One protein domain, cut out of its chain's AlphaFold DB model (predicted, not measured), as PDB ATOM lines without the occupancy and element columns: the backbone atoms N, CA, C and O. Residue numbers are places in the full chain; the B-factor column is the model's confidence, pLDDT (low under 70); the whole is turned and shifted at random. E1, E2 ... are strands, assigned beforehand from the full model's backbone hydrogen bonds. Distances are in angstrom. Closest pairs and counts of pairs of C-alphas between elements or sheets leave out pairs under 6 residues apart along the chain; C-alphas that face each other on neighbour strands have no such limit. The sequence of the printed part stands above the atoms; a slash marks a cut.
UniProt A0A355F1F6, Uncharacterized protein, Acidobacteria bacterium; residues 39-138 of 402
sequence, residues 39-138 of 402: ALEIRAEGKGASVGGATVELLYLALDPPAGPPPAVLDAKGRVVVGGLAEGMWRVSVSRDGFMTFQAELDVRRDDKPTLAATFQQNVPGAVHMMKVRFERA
ATOM      1  N   ALA A  39     277.197 286.706 202.892       96.50
ATOM      2  CA  ALA A  39     277.321 286.269 201.512       96.50
ATOM      3  C   ALA A  39     277.496 287.472 200.580       96.50
ATOM      4  O   ALA A  39     276.828 288.501 200.724       96.50
ATOM      5  N   LEU A  40     278.379 287.326 199.598       97.25
ATOM      6  CA  LEU A  40     278.768 288.373 198.664       97.25
ATOM      7  C   LEU A  40     278.432 287.948 197.232       97.25
ATOM      8  O   LEU A  40     278.856 286.886 196.780       97.25
ATOM      9  N   GLU A  41     277.681 288.780 196.510       97.69
ATOM     10  CA  GLU A  41     277.502 288.642 195.065       97.69
ATOM     11  C   GLU A  41     278.475 289.573 194.341       97.69
ATOM     12  O   GLU A  41     278.546 290.773 194.619       97.69
ATOM     13  N   ILE A  42     279.213 289.013 193.387       98.19
ATOM     14  CA  ILE A  42     280.233 289.714 192.613       98.19
ATOM     15  C   ILE A  42     279.838 289.620 191.146       98.19
ATOM     16  O   ILE A  42     279.580 288.527 190.636       98.19
ATOM     17  N   ARG A  43     279.780 290.767 190.464       98.25
ATOM     18  CA  ARG A  43     279.477 290.852 189.031       98.25
ATOM     19  C   ARG A  43     280.573 291.589 188.285       98.25
ATOM     20  O   ARG A  43     280.972 292.659 188.732       98.25
ATOM     21  N   ALA A  44     280.994 291.078 187.135       97.94
ATOM     22  CA  ALA A  44     281.985 291.723 186.284       97.94
ATOM     23  C   ALA A  44     281.469 291.966 184.859       97.94
ATOM     24  O   ALA A  44     280.907 291.083 184.208       97.94
ATOM     25  N   GLU A  45     281.715 293.177 184.365       97.81
ATOM     26  CA  GLU A  45     281.362 293.650 183.025       97.81
ATOM     27  C   GLU A  45     282.608 294.228 182.330       97.81
ATOM     28  O   GLU A  45     283.443 294.874 182.962       97.81
ATOM     29  N   GLY A  46     282.733 294.040 181.019       95.25
ATOM     30  CA  GLY A  46     283.837 294.532 180.198       95.25
ATOM     31  C   GLY A  46     283.340 294.881 178.798       95.25
ATOM     32  O   GLY A  46     282.653 294.082 178.168       95.25
ATOM     33  N   LYS A  47     283.631 296.097 178.313       92.81
ATOM     34  CA  LYS A  47     283.122 296.623 177.023       92.81
ATOM     35  C   LYS A  47     281.597 296.470 176.828       92.81
ATOM     36  O   LYS A  47     281.124 296.257 175.719       92.81
ATOM     37  N   GLY A  48     280.826 296.569 177.912       92.75
ATOM     38  CA  GLY A  48     279.366 296.421 177.881       92.75
ATOM     39  C   GLY A  48     278.855 294.976 177.837       92.75
ATOM     40  O   GLY A  48     277.645 294.781 177.779       92.75
ATOM     41  N   ALA A  49     279.737 293.974 177.901       96.06
ATOM     42  CA  ALA A  49     279.380 292.559 177.987       96.06
ATOM     43  C   ALA A  49     279.772 291.960 179.349       96.06
ATOM     44  O   ALA A  49     280.701 292.431 180.005       96.06
ATOM     45  N   SER A  50     279.081 290.903 179.772       96.50
ATOM     46  CA  SER A  50     279.443 290.135 180.968       96.50
ATOM     47  C   SER A  50     280.796 289.436 180.815       96.50
ATOM     48  O   SER A  50     281.087 288.847 179.772       96.50
ATOM     49  N   VAL A  51     281.606 289.432 181.876       97.44
ATOM     50  CA  VAL A  51     282.922 288.773 181.898       97.44
ATOM     51  C   VAL A  51     282.814 287.420 182.606       97.44
ATOM     52  O   VAL A  51     283.105 287.305 183.789       97.44
ATOM     53  N   GLY A  52     282.371 286.375 181.900       97.00
ATOM     54  CA  GLY A  52     282.336 285.014 182.465       97.00
ATOM     55  C   GLY A  52     283.712 284.354 182.584       97.00
ATOM     56  O   GLY A  52     284.672 284.816 181.983       97.00
ATOM     57  N   GLY A  53     283.854 283.284 183.359       96.94
ATOM     58  CA  GLY A  53     285.118 282.544 183.475       96.94
ATOM     59  C   GLY A  53     286.269 283.298 184.154       96.94
ATOM     60  O   GLY A  53     287.378 282.780 184.184       96.94
ATOM     61  N   ALA A  54     286.041 284.511 184.671       97.62
ATOM     62  CA  ALA A  54     287.038 285.201 185.482       97.62
ATOM     63  C   ALA A  54     287.178 284.506 186.840       97.62
ATOM     64  O   ALA A  54     286.175 284.076 187.421       97.62
ATOM     65  N   THR A  55     288.402 284.443 187.349       98.19
ATOM     66  CA  THR A  55     288.705 283.894 188.670       98.19
ATOM     67  C   THR A  55     288.545 284.987 189.717       98.19
ATOM     68  O   THR A  55     289.034 286.104 189.541       98.19
ATOM     69  N   VAL A  56     287.861 284.654 190.804       98.25
ATOM     70  CA  VAL A  56     287.590 285.516 191.948       98.25
ATOM     71  C   VAL A  56     288.239 284.918 193.186       98.25
ATOM     72  O   VAL A  56     287.881 283.823 193.615       98.25
ATOM     73  N   GLU A  57     289.165 285.655 193.782       97.88
ATOM     74  CA  GLU A  57     289.850 285.292 195.020       97.88
ATOM     75  C   GLU A  57     289.414 286.236 196.145       97.88
ATOM     76  O   GLU A  57     289.324 287.449 195.939       97.88
ATOM     77  N   LEU A  58     289.115 285.682 197.324       97.62
ATOM     78  CA  LEU A  58     288.712 286.434 198.511       97.62
ATOM     79  C   LEU A  58     289.667 286.113 199.661       97.62
ATOM     80  O   LEU A  58     289.840 284.947 199.999       97.62
ATOM     81  N   LEU A  59     290.235 287.141 200.292       96.94
ATOM     82  CA  LEU A  59     291.137 287.010 201.437       96.94
ATOM     83  C   LEU A  59     290.608 287.825 202.619       96.94
ATOM     84  O   LEU A  59     290.393 289.035 202.498       96.94
ATOM     85  N   TYR A  60     290.401 287.172 203.759       97.06
ATOM     86  CA  TYR A  60     289.953 287.808 204.993       97.06
ATOM     87  C   TYR A  60     291.138 288.470 205.691       97.06
ATOM     88  O   TYR A  60     292.089 287.800 206.098       97.06
ATOM     89  N   LEU A  61     291.090 289.796 205.821       95.19
ATOM     90  CA  LEU A  61     292.239 290.595 206.258       95.19
ATOM     91  C   LEU A  61     292.434 290.620 207.780       95.19
ATOM     92  O   LEU A  61     293.429 291.160 208.249       95.19
ATOM     93  N   ALA A  62     291.512 290.041 208.555       92.62
ATOM     94  CA  ALA A  62     291.681 289.892 210.002       92.62
ATOM     95  C   ALA A  62     292.579 288.698 210.391       92.62
ATOM     96  O   ALA A  62     292.868 288.518 211.572       92.62
ATOM     97  N   LEU A  63     292.999 287.875 209.421       91.62
ATOM     98  CA  LEU A  63     293.929 286.765 209.627       91.62
ATOM     99  C   LEU A  63     295.351 287.170 209.239       91.62
ATOM    100  O   LEU A  63     295.546 287.931 208.291       91.62
ATOM    101  N   ASP A  64     296.333 286.607 209.942       87.06
ATOM    102  CA  ASP A  64     297.752 286.731 209.612       87.06
ATOM    103  C   ASP A  64     298.395 285.328 209.532       87.06
ATOM    104  O   ASP A  64     298.560 284.675 210.567       87.06
ATOM    105  N   PRO A  65     298.698 284.812 208.323       88.88
ATOM    106  CA  PRO A  65     298.492 285.460 207.026       88.88
ATOM    107  C   PRO A  65     297.002 285.530 206.622       88.88
ATOM    108  O   PRO A  65     296.205 284.694 207.064       88.88
ATOM    109  N   PRO A  66     296.616 286.476 205.741       92.19
ATOM    110  CA  PRO A  66     295.271 286.522 205.180       92.19
ATOM    111  C   PRO A  66     294.903 285.203 204.496       92.19
ATOM    112  O   PRO A  66     295.698 284.628 203.755       92.19
ATOM    113  N   ALA A  67     293.679 284.742 204.725       94.69
ATOM    114  CA  ALA A  67     293.162 283.486 204.192       94.69
ATOM    115  C   ALA A  67     291.673 283.623 203.862       94.69
ATOM    116  O   ALA A  67     290.992 284.501 204.389       94.69
ATOM    117  N   GLY A  68     291.151 282.758 202.998       95.19
ATOM    118  CA  GLY A  68     289.744 282.790 202.611       95.19
ATOM    119  C   GLY A  68     289.286 281.508 201.919       95.19
ATOM    120  O   GLY A  68     290.011 280.507 201.938       95.19
ATOM    121  N   PRO A  69     288.070 281.506 201.347       95.56
ATOM    122  CA  PRO A  69     287.544 280.353 200.631       95.56
ATOM    123  C   PRO A  69     288.362 280.061 199.359       95.56
ATOM    124  O   PRO A  69     289.068 280.940 198.859       95.56
ATOM    125  N   PRO A  70     288.240 278.847 198.788       95.00
ATOM    126  CA  PRO A  70     288.822 278.541 197.486       95.00
ATOM    127  C   PRO A  70     288.385 279.549 196.409       95.00
ATOM    128  O   PRO A  70     287.240 280.017 196.457       95.00
ATOM    129  N   PRO A  71     289.242 279.853 195.414       96.62
ATOM    130  CA  PRO A  71     288.878 280.748 194.324       96.62
ATOM    131  C   PRO A  71     287.607 280.285 193.608       96.62
ATOM    132  O   PRO A  71     287.439 279.104 193.299       96.62
ATOM    133  N   ALA A  72     286.717 281.229 193.329       97.31
ATOM    134  CA  ALA A  72     285.467 280.982 192.628       97.31
ATOM    135  C   ALA A  72     285.553 281.494 191.184       97.31
ATOM    136  O   ALA A  72     286.358 282.364 190.871       97.31
ATOM    137  N   VAL A  73     284.718 280.971 190.288       97.94
ATOM    138  CA  VAL A  73     284.722 281.360 188.870       97.94
ATOM    139  C   VAL A  73     283.400 282.035 188.521       97.94
ATOM    140  O   VAL A  73     282.334 281.537 188.883       97.94
ATOM    141  N   LEU A  74     283.458 283.169 187.819       98.06
ATOM    142  CA  LEU A  74     282.261 283.856 187.330       98.06
ATOM    143  C   LEU A  74     281.514 282.992 186.302       98.06
ATOM    144  O   LEU A  74     282.115 282.437 185.381       98.06
ATOM    145  N   ASP A  75     280.190 282.923 186.416       97.69
ATOM    146  CA  ASP A  75     279.325 282.228 185.459       97.69
ATOM    147  C   ASP A  75     279.328 282.907 184.071       97.69
ATOM    148  O   ASP A  75     279.906 283.974 183.869       97.69
ATOM    149  N   ALA A  76     278.638 282.331 183.081       97.56
ATOM    150  CA  ALA A  76     278.526 282.933 181.744       97.56
ATOM    151  C   ALA A  76     277.877 284.338 181.736       97.56
ATOM    152  O   ALA A  76     278.031 285.085 180.771       97.56
ATOM    153  N   LYS A  77     277.166 284.717 182.808       97.88
ATOM    154  CA  LYS A  77     276.579 286.051 183.010       97.88
ATOM    155  C   LYS A  77     277.531 286.994 183.754       97.88
ATOM    156  O   LYS A  77     277.150 288.133 184.026       97.88
ATOM    157  N   GLY A  78     278.762 286.566 184.031       97.75
ATOM    158  CA  GLY A  78     279.773 287.343 184.735       97.75
ATOM    159  C   GLY A  78     279.458 287.501 186.217       97.75
ATOM    160  O   GLY A  78     279.745 288.559 186.766       97.75
ATOM    161  N   ARG A  79     278.810 286.515 186.851       98.31
ATOM    162  CA  ARG A  79     278.370 286.587 188.252       98.31
ATOM    163  C   ARG A  79     278.864 285.401 189.067       98.31
ATOM    164  O   ARG A  79     278.921 284.283 188.566       98.31
ATOM    165  N   VAL A  80     279.151 285.633 190.341       97.69
ATOM    166  CA  VAL A  80     279.362 284.576 191.335       97.69
ATOM    167  C   VAL A  80     278.792 285.007 192.679       97.69
ATOM    168  O   VAL A  80     278.803 286.192 193.014       97.69
ATOM    169  N   VAL A  81     278.280 284.044 193.439       97.06
ATOM    170  CA  VAL A  81     277.851 284.239 194.825       97.06
ATOM    171  C   VAL A  81     278.765 283.412 195.713       97.06
ATOM    172  O   VAL A  81     278.835 282.195 195.556       97.06
ATOM    173  N   VAL A  82     279.446 284.072 196.644       96.31
ATOM    174  CA  VAL A  82     280.308 283.430 197.638       96.31
ATOM    175  C   VAL A  82     279.651 283.605 199.002       96.31
ATOM    176  O   VAL A  82     279.517 284.722 199.497       96.31
ATOM    177  N   GLY A  83     279.165 282.505 199.569       95.19
ATOM    178  CA  GLY A  83     278.570 282.472 200.905       95.19
ATOM    179  C   GLY A  83     279.558 282.002 201.965       95.19
ATOM    180  O   GLY A  83     280.683 281.618 201.651       95.19
ATOM    181  N   GLY A  84     279.108 281.984 203.218       94.25
ATOM    182  CA  GLY A  84     279.909 281.456 204.318       94.25
ATOM    183  C   GLY A  84     281.042 282.392 204.725       94.25
ATOM    184  O   GLY A  84     282.070 281.909 205.173       94.25
ATOM    185  N   LEU A  85     280.894 283.704 204.536       95.94
ATOM    186  CA  LEU A  85     281.941 284.683 204.825       95.94
ATOM    187  C   LEU A  85     281.777 285.243 206.245       95.94
ATOM    188  O   LEU A  85     280.677 285.637 206.648       95.94
ATOM    189  N   ALA A  86     282.871 285.289 207.001       96.44
ATOM    190  CA  ALA A  86     282.975 286.056 208.236       96.44
ATOM    191  C   ALA A  86     282.747 287.547 207.967       96.44
ATOM    192  O   ALA A  86     283.072 288.069 206.898       96.44
ATOM    193  N   GLU A  87     282.184 288.242 208.949       97.00
ATOM    194  CA  GLU A  87     282.006 289.687 208.855       97.00
ATOM    195  C   GLU A  87     283.335 290.427 209.038       97.00
ATOM    196  O   GLU A  87     284.196 290.003 209.812       97.00
ATOM    197  N   GLY A  88     283.503 291.559 208.358       97.19
ATOM    198  CA  GLY A  88     284.683 292.413 208.465       97.19
ATOM    199  C   GLY A  88     285.352 292.674 207.122       97.19
ATOM    200  O   GLY A  88     284.721 292.609 206.071       97.19
ATOM    201  N   MET A  89     286.644 293.006 207.158       97.50
ATOM    202  CA  MET A  89     287.364 293.475 205.975       97.50
ATOM    203  C   MET A  89     287.877 292.322 205.110       97.50
ATOM    204  O   MET A  89     288.619 291.452 205.573       97.50
ATOM    205  N   TRP A  90     287.526 292.366 203.830       98.00
ATOM    206  CA  TRP A  90     287.942 291.408 202.816       98.00
ATOM    207  C   TRP A  90     288.670 292.107 201.679       98.00
ATOM    208  O   TRP A  90     288.255 293.175 201.228       98.00
ATOM    209  N   ARG A  91     289.711 291.460 201.162       97.62
ATOM    210  CA  ARG A  91     290.296 291.776 199.861       97.62
ATOM    211  C   ARG A  91     289.693 290.849 198.818       97.62
ATOM    212  O   ARG A  91     289.669 289.637 199.015       97.62
ATOM    213  N   VAL A  92     289.226 291.414 197.714       98.06
ATOM    214  CA  VAL A  92     288.697 290.670 196.569       98.06
ATOM    215  C   VAL A  92     289.534 290.980 195.340       98.06
ATOM    216  O   VAL A  92     289.728 292.150 195.019       98.06
ATOM    217  N   SER A  93     289.985 289.943 194.641       97.69
ATOM    218  CA  SER A  93     290.703 290.032 193.370       97.69
ATOM    219  C   SER A  93     289.909 289.323 192.277       97.69
ATOM    220  O   SER A  93     289.479 288.187 192.462       97.69
ATOM    221  N   VAL A  94     289.686 289.992 191.147       98.00
ATOM    222  CA  VAL A  94     289.006 289.448 189.966       98.00
ATOM    223  C   VAL A  94     289.959 289.536 188.782       98.00
ATOM    224  O   VAL A  94     290.356 290.633 188.380       98.00
ATOM    225  N   SER A  95     290.312 288.390 188.206       97.06
ATOM    226  CA  SER A  95     291.286 288.291 187.115       97.06
ATOM    227  C   SER A  95     290.755 287.463 185.945       97.06
ATOM    228  O   SER A  95     290.014 286.494 186.119       97.06
ATOM    229  N   ARG A  96     291.115 287.877 184.727       97.12
ATOM    230  CA  ARG A  96     290.847 287.148 183.485       97.12
ATOM    231  C   ARG A  96     291.855 287.566 182.421       97.12
ATOM    232  O   ARG A  96     292.139 288.755 182.291       97.12
ATOM    233  N   ASP A  97     292.314 286.615 181.613       94.94
ATOM    234  CA  ASP A  97     293.184 286.903 180.472       94.94
ATOM    235  C   ASP A  97     292.582 287.965 179.543       94.94
ATOM    236  O   ASP A  97     291.384 287.960 179.238       94.94
ATOM    237  N   GLY A  98     293.423 288.902 179.105       92.56
ATOM    238  CA  GLY A  98     293.014 290.041 178.282       92.56
ATOM    239  C   GLY A  98     292.382 291.203 179.058       92.56
ATOM    240  O   GLY A  98     292.195 292.276 178.477       92.56
ATOM    241  N   PHE A  99     292.101 291.042 180.355       96.38
ATOM    242  CA  PHE A  99     291.570 292.091 181.225       96.38
ATOM    243  C   PHE A  99     292.588 292.533 182.277       96.38
ATOM    244  O   PHE A  99     293.389 291.745 182.770       96.38
ATOM    245  N   MET A 100     292.521 293.807 182.663       91.62
ATOM    246  CA  MET A 100     293.207 294.292 183.859       91.62
ATOM    247  C   MET A 100     292.660 293.560 185.089       91.62
ATOM    248  O   MET A 100     291.448 293.350 185.199       91.62
ATOM    249  N   THR A 101     293.537 293.203 186.027       95.69
ATOM    250  CA  THR A 101     293.110 292.577 187.284       95.69
ATOM    251  C   THR A 101     292.453 293.638 188.154       95.69
ATOM    252  O   THR A 101     293.056 294.672 188.443       95.69
ATOM    253  N   PHE A 102     291.206 293.407 188.553       96.88
ATOM    254  CA  PHE A 102     290.483 294.296 189.452       96.88
ATOM    255  C   PHE A 102     290.685 293.829 190.886       96.88
ATOM    256  O   PHE A 102     290.463 292.657 191.178       96.88
ATOM    257  N   GLN A 103     291.031 294.738 191.789       97.12
ATOM    258  CA  GLN A 103     291.109 294.445 193.211       97.12
ATOM    259  C   GLN A 103     290.320 295.476 194.023       97.12
ATOM    260  O   GLN A 103     290.256 296.658 193.674       97.12
ATOM    261  N   ALA A 104     289.703 295.030 195.111       96.62
ATOM    262  CA  ALA A 104     289.000 295.892 196.048       96.62
ATOM    263  C   ALA A 104     289.164 295.410 197.486       96.62
ATOM    264  O   ALA A 104     289.235 294.211 197.741       96.62
ATOM    265  N   GLU A 105     289.159 296.355 198.417       97.00
ATOM    266  CA  GLU A 105     288.990 296.086 199.841       97.00
ATOM    267  C   GLU A 105     287.594 296.542 200.251       97.00
ATOM    268  O   GLU A 105     287.173 297.658 199.918       97.00
ATOM    269  N   LEU A 106     286.848 295.669 200.923       97.81
ATOM    270  CA  LEU A 106     285.460 295.919 201.288       97.81
ATOM    271  C   LEU A 106     285.087 295.309 202.642       97.81
ATOM    272  O   LEU A 106     285.498 294.196 202.966       97.81
ATOM    273  N   ASP A 107     284.287 296.043 203.419       97.56
ATOM    274  CA  ASP A 107     283.678 295.543 204.656       97.56
ATOM    275  C   ASP A 107     282.415 294.748 204.294       97.56
ATOM    276  O   ASP A 107     281.473 295.287 203.696       97.56
ATOM    277  N   VAL A 108     282.427 293.453 204.610       97.88
ATOM    278  CA  VAL A 108     281.327 292.510 204.397       97.88
ATOM    279  C   VAL A 108     280.580 292.328 205.710       97.88
ATOM    280  O   VAL A 108     281.161 291.930 206.717       97.88
ATOM    281  N   ARG A 109     279.266 292.547 205.685       96.94
ATOM    282  CA  ARG A 109     278.353 292.288 206.807       96.94
ATOM    283  C   ARG A 109     277.207 291.408 206.341       96.94
ATOM    284  O   ARG A 109     276.883 291.396 205.153       96.94
ATOM    285  N   ARG A 110     276.587 290.671 207.262       94.50
ATOM    286  CA  ARG A 110     275.480 289.763 206.946       94.50
ATOM    287  C   ARG A 110     274.296 290.483 206.306       94.50
ATOM    288  O   ARG A 110     273.757 290.014 205.304       94.50
ATOM    289  N   ASP A 111     273.898 291.604 206.894       90.50
ATOM    290  CA  ASP A 111     272.630 292.252 206.568       90.50
ATOM    291  C   ASP A 111     272.789 293.541 205.750       90.50
ATOM    292  O   ASP A 111     271.817 293.978 205.131       90.50
ATOM    293  N   ASP A 112     274.005 294.076 205.624       93.31
ATOM    294  CA  ASP A 112     274.268 295.334 204.922       93.31
ATOM    295  C   ASP A 112     274.817 295.144 203.505       93.31
ATOM    296  O   ASP A 112     275.335 294.094 203.115       93.31
ATOM    297  N   LYS A 113     274.704 296.202 202.697       95.75
ATOM    298  CA  LYS A 113     275.411 296.276 201.419       95.75
ATOM    299  C   LYS A 113     276.924 296.364 201.697       95.75
ATOM    300  O   LYS A 113     277.316 297.206 202.504       95.75
ATOM    301  N   PRO A 114     277.771 295.585 200.995       97.25
ATOM    302  CA  PRO A 114     279.218 295.676 201.157       97.25
ATOM    303  C   PRO A 114     279.717 297.107 200.938       97.25
ATOM    304  O   PRO A 114     279.349 297.755 199.948       97.25
ATOM    305  N   THR A 115     280.555 297.597 201.850       96.94
ATOM    306  CA  THR A 115     281.099 298.961 201.785       96.94
ATOM    307  C   THR A 115     282.505 298.925 201.206       96.94
ATOM    308  O   THR A 115     283.383 298.285 201.773       96.94
ATOM    309  N   LEU A 116     282.727 299.610 200.080       95.69
ATOM    310  CA  LEU A 116     284.048 299.695 199.449       95.69
ATOM    311  C   LEU A 116     284.953 300.633 200.254       95.69
ATOM    312  O   LEU A 116     284.660 301.823 200.374       95.69
ATOM    313  N   ALA A 117     286.071 300.104 200.743       84.56
ATOM    314  CA  ALA A 117     287.127 300.876 201.387       84.56
ATOM    315  C   ALA A 117     288.158 301.381 200.364       84.56
ATOM    316  O   ALA A 117     288.583 302.537 200.435       84.56
ATOM    317  N   ALA A 118     288.530 300.538 199.398       84.00
ATOM    318  CA  ALA A 118     289.472 300.868 198.331       84.00
ATOM    319  C   ALA A 118     289.201 300.036 197.069       84.00
ATOM    320  O   ALA A 118     288.683 298.922 197.145       84.00
ATOM    321  N   THR A 119     289.575 300.563 195.902       90.12
ATOM    322  CA  THR A 119     289.536 299.841 194.620       90.12
ATOM    323  C   THR A 119     290.742 300.208 193.782       90.12
ATOM    324  O   THR A 119     291.054 301.393 193.674       90.12
ATOM    325  N   PHE A 120     291.343 299.235 193.111       89.06
ATOM    326  CA  PHE A 120     292.411 299.467 192.150       89.06
ATOM    327  C   PHE A 120     292.309 298.499 190.969       89.06
ATOM    328  O   PHE A 120     291.714 297.427 191.060       89.06
ATOM    329  N   GLN A 121     292.857 298.902 189.824       89.06
ATOM    330  CA  GLN A 121     292.999 298.028 188.661       89.06
ATOM    331  C   GLN A 121     294.465 297.957 188.284       89.06
ATOM    332  O   GLN A 121     295.096 298.983 188.045       89.06
ATOM    333  N   GLN A 122     294.988 296.741 188.226       87.00
ATOM    334  CA  GLN A 122     296.374 296.472 187.898       87.00
ATOM    335  C   GLN A 122     296.479 296.071 186.430       87.00
ATOM    336  O   GLN A 122     295.799 295.143 185.975       87.00
ATOM    337  N   ASN A 123     297.330 296.780 185.687       78.69
ATOM    338  CA  ASN A 123     297.692 296.369 184.341       78.69
ATOM    339  C   ASN A 123     298.580 295.125 184.442       78.69
ATOM    340  O   ASN A 123     299.609 295.157 185.112       78.69
ATOM    341  N   VAL A 124     298.165 294.027 183.820       85.06
ATOM    342  CA  VAL A 124     298.946 292.786 183.766       85.06
ATOM    343  C   VAL A 124     299.394 292.551 182.324       85.06
ATOM    344  O   VAL A 124     298.679 292.960 181.408       85.06
ATOM    345  N   PRO A 125     300.555 291.920 182.073       81.25
ATOM    346  CA  PRO A 125     300.992 291.631 180.709       81.25
ATOM    347  C   PRO A 125     299.891 290.934 179.895       81.25
ATOM    348  O   PRO A 125     299.335 289.926 180.324       81.25
ATOM    349  N   GLY A 126     299.548 291.497 178.735       83.19
ATOM    350  CA  GLY A 126     298.461 291.005 177.879       83.19
ATOM    351  C   GLY A 126     297.066 291.561 178.199       83.19
ATOM    352  O   GLY A 126     296.134 291.315 177.434       83.19
ATOM    353  N   ALA A 127     296.898 292.344 179.268       90.31
ATOM    354  CA  ALA A 127     295.653 293.054 179.535       90.31
ATOM    355  C   ALA A 127     295.460 294.204 178.542       90.31
ATOM    356  O   ALA A 127     296.236 295.152 178.483       90.31
ATOM    357  N   VAL A 128     294.379 294.133 177.775       91.62
ATOM    358  CA  VAL A 128     294.000 295.164 176.799       91.62
ATOM    359  C   VAL A 128     292.664 295.813 177.145       91.62
ATOM    360  O   VAL A 128     292.253 296.781 176.499       91.62
ATOM    361  N   HIS A 129     291.931 295.266 178.119       92.25
ATOM    362  CA  HIS A 129     290.571 295.679 178.448       92.25
ATOM    363  C   HIS A 129     290.405 295.966 179.940       92.25
ATOM    364  O   HIS A 129     290.910 295.247 180.796       92.25
ATOM    365  N   MET A 130     289.645 297.012 180.253       92.31
ATOM    366  CA  MET A 130     289.232 297.297 181.624       92.31
ATOM    367  C   MET A 130     288.017 296.452 182.011       92.31
ATOM    368  O   MET A 130     287.147 296.174 181.180       92.31
ATOM    369  N   MET A 131     287.937 296.110 183.294       95.00
ATOM    370  CA  MET A 131     286.811 295.398 183.890       95.00
ATOM    371  C   MET A 131     286.116 296.289 184.923       95.00
ATOM    372  O   MET A 131     286.759 296.969 185.721       95.00
ATOM    373  N   LYS A 132     284.784 296.303 184.910       96.38
ATOM    374  CA  LYS A 132     283.941 296.952 185.913       96.38
ATOM    375  C   LYS A 132     283.373 295.874 186.821       96.38
ATOM    376  O   LYS A 132     282.564 295.069 186.369       96.38
ATOM    377  N   VAL A 133     283.765 295.888 188.089       97.56
ATOM    378  CA  VAL A 133     283.266 294.942 189.092       97.56
ATOM    379  C   VAL A 133     282.259 295.638 190.002       97.56
ATOM    380  O   VAL A 133     282.449 296.791 190.396       97.56
ATOM    381  N   ARG A 134     281.153 294.957 190.303       97.81
ATOM    382  CA  ARG A 134     280.112 295.404 191.229       97.81
ATOM    383  C   ARG A 134     279.945 294.381 192.340       97.81
ATOM    384  O   ARG A 134     279.995 293.180 192.087       97.81
ATOM    385  N   PHE A 135     279.697 294.894 193.536       97.75
ATOM    386  CA  PHE A 135     279.494 294.115 194.748       97.75
ATOM    387  C   PHE A 135     278.083 294.359 195.270       97.75
ATOM    388  O   PHE A 135     277.671 295.510 195.463       97.75
ATOM    389  N   GLU A 136     277.338 293.283 195.477       97.38
ATOM    390  CA  GLU A 136     275.983 293.303 196.018       97.38
ATOM    391  C   GLU A 136     275.889 292.325 197.192       97.38
ATOM    392  O   GLU A 136     276.635 291.348 197.282       97.38
ATOM    393  N   ARG A 137     274.969 292.595 198.122       96.19
ATOM    394  CA  ARG A 137     274.647 291.643 199.186       96.19
ATOM    395  C   ARG A 137     273.938 290.454 198.548       96.19
ATOM    396  O   ARG A 137     272.849 290.625 197.994       96.19
ATOM    397  N   ALA A 138     274.516 289.264 198.658       94.12
ATOM    398  CA  ALA A 138     273.808 288.060 198.265       94.12
ATOM    399  C   ALA A 138     272.804 287.693 199.358       94.12
ATOM    400  O   ALA A 138     273.089 287.798 200.553       94.12
TER     401      ALA A 138
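AT A GLANCE: This is residues 39 to 138 of the 402 residues of an uncharacterized protein of Acidobacteria bacterium (UniProt A0A355F1F6). The domain is a compact sandwich: a strongly twisted sheet of four strands, E2, E4, E5 and E6, lies face to face with a smaller sheet of three strands, E3, E1 and E7. The strands of the two layers cross at a small angle, and the layers come near each other on both sides, E2 to E3 and E6 to E7, while a long link, residues 61 to 78, joins E2 to E3. The printed part has 100 residues with seven named strands, E1 to E7 in chain order, and no named helix, so the class is all strand. Both sheets are antiparallel, in the orders E2 E4 E5 E6 and E3 E1 E7. The radius of gyration of the C-alphas is 12.8 A, and they span 34 by 26 by 23 A.

IN THESE COORDINATES: In the larger sheet, E2 is residues 55 to 60, E4 residues 88 to 95, 22.7 A long, E5 residues 101 to 108, 20.8 A, and E6 residues 115 to 122, 20.8 A. In the smaller sheet, E3 is residues 79 to 85, E1 residues 39 to 46, 23.8 A, and E7 residues 132 to 137. C-alpha 39 is at (277.321, 286.269, 201.512), C-alpha 88 at (284.683, 292.413, 208.465) and C-alpha 137 at (274.647, 291.643, 199.186).

HOW THE PARTS SIT: E4, E5 and E6 form a meander, each strand the antiparallel neighbour of the one before; E4 and E5 are a hairpin, as are E5 and E6. N 92 and O 104 are 2.8 A apart between E4 and E5, and N 103 and O 120 2.9 A between E5 and E6. E5 bends by 51 degrees at residue 105 and E6 by 51 degrees at residue 118. On the other side of E4 is the edge strand E2, with N 57 and O 93 at 2.9 A. Residues 55 to 56 of E2 also pair, antiparallel, with residues 72 to 73 of the long link. In the other sheet E1 is the inner strand, with N 43 and O 134 of E7 at 2.9 A and N 42 and O 80 of E3 at 2.9 A. The two sheets form the sandwich, two sheets face to face, 9.8 A centre to centre where they face each other, with strands at 26 degrees. Between them, the closest C-alphas of E5 and E7 are those of Phe 102 and Val 133, 7.3 A. E2 and E7 are apart, as are, for instance, E3 and E6.

THE WHOLE: The C-alphas farthest apart are those of Asp 111 and Gly 126, 38.6 A. The printed part has no cut. The link E2 to E3, 18 residues, is long; E3 to E4 and E4 to E5 are tight. The mean pLDDT of the printed part is 94.9, and no printed residue is under 70.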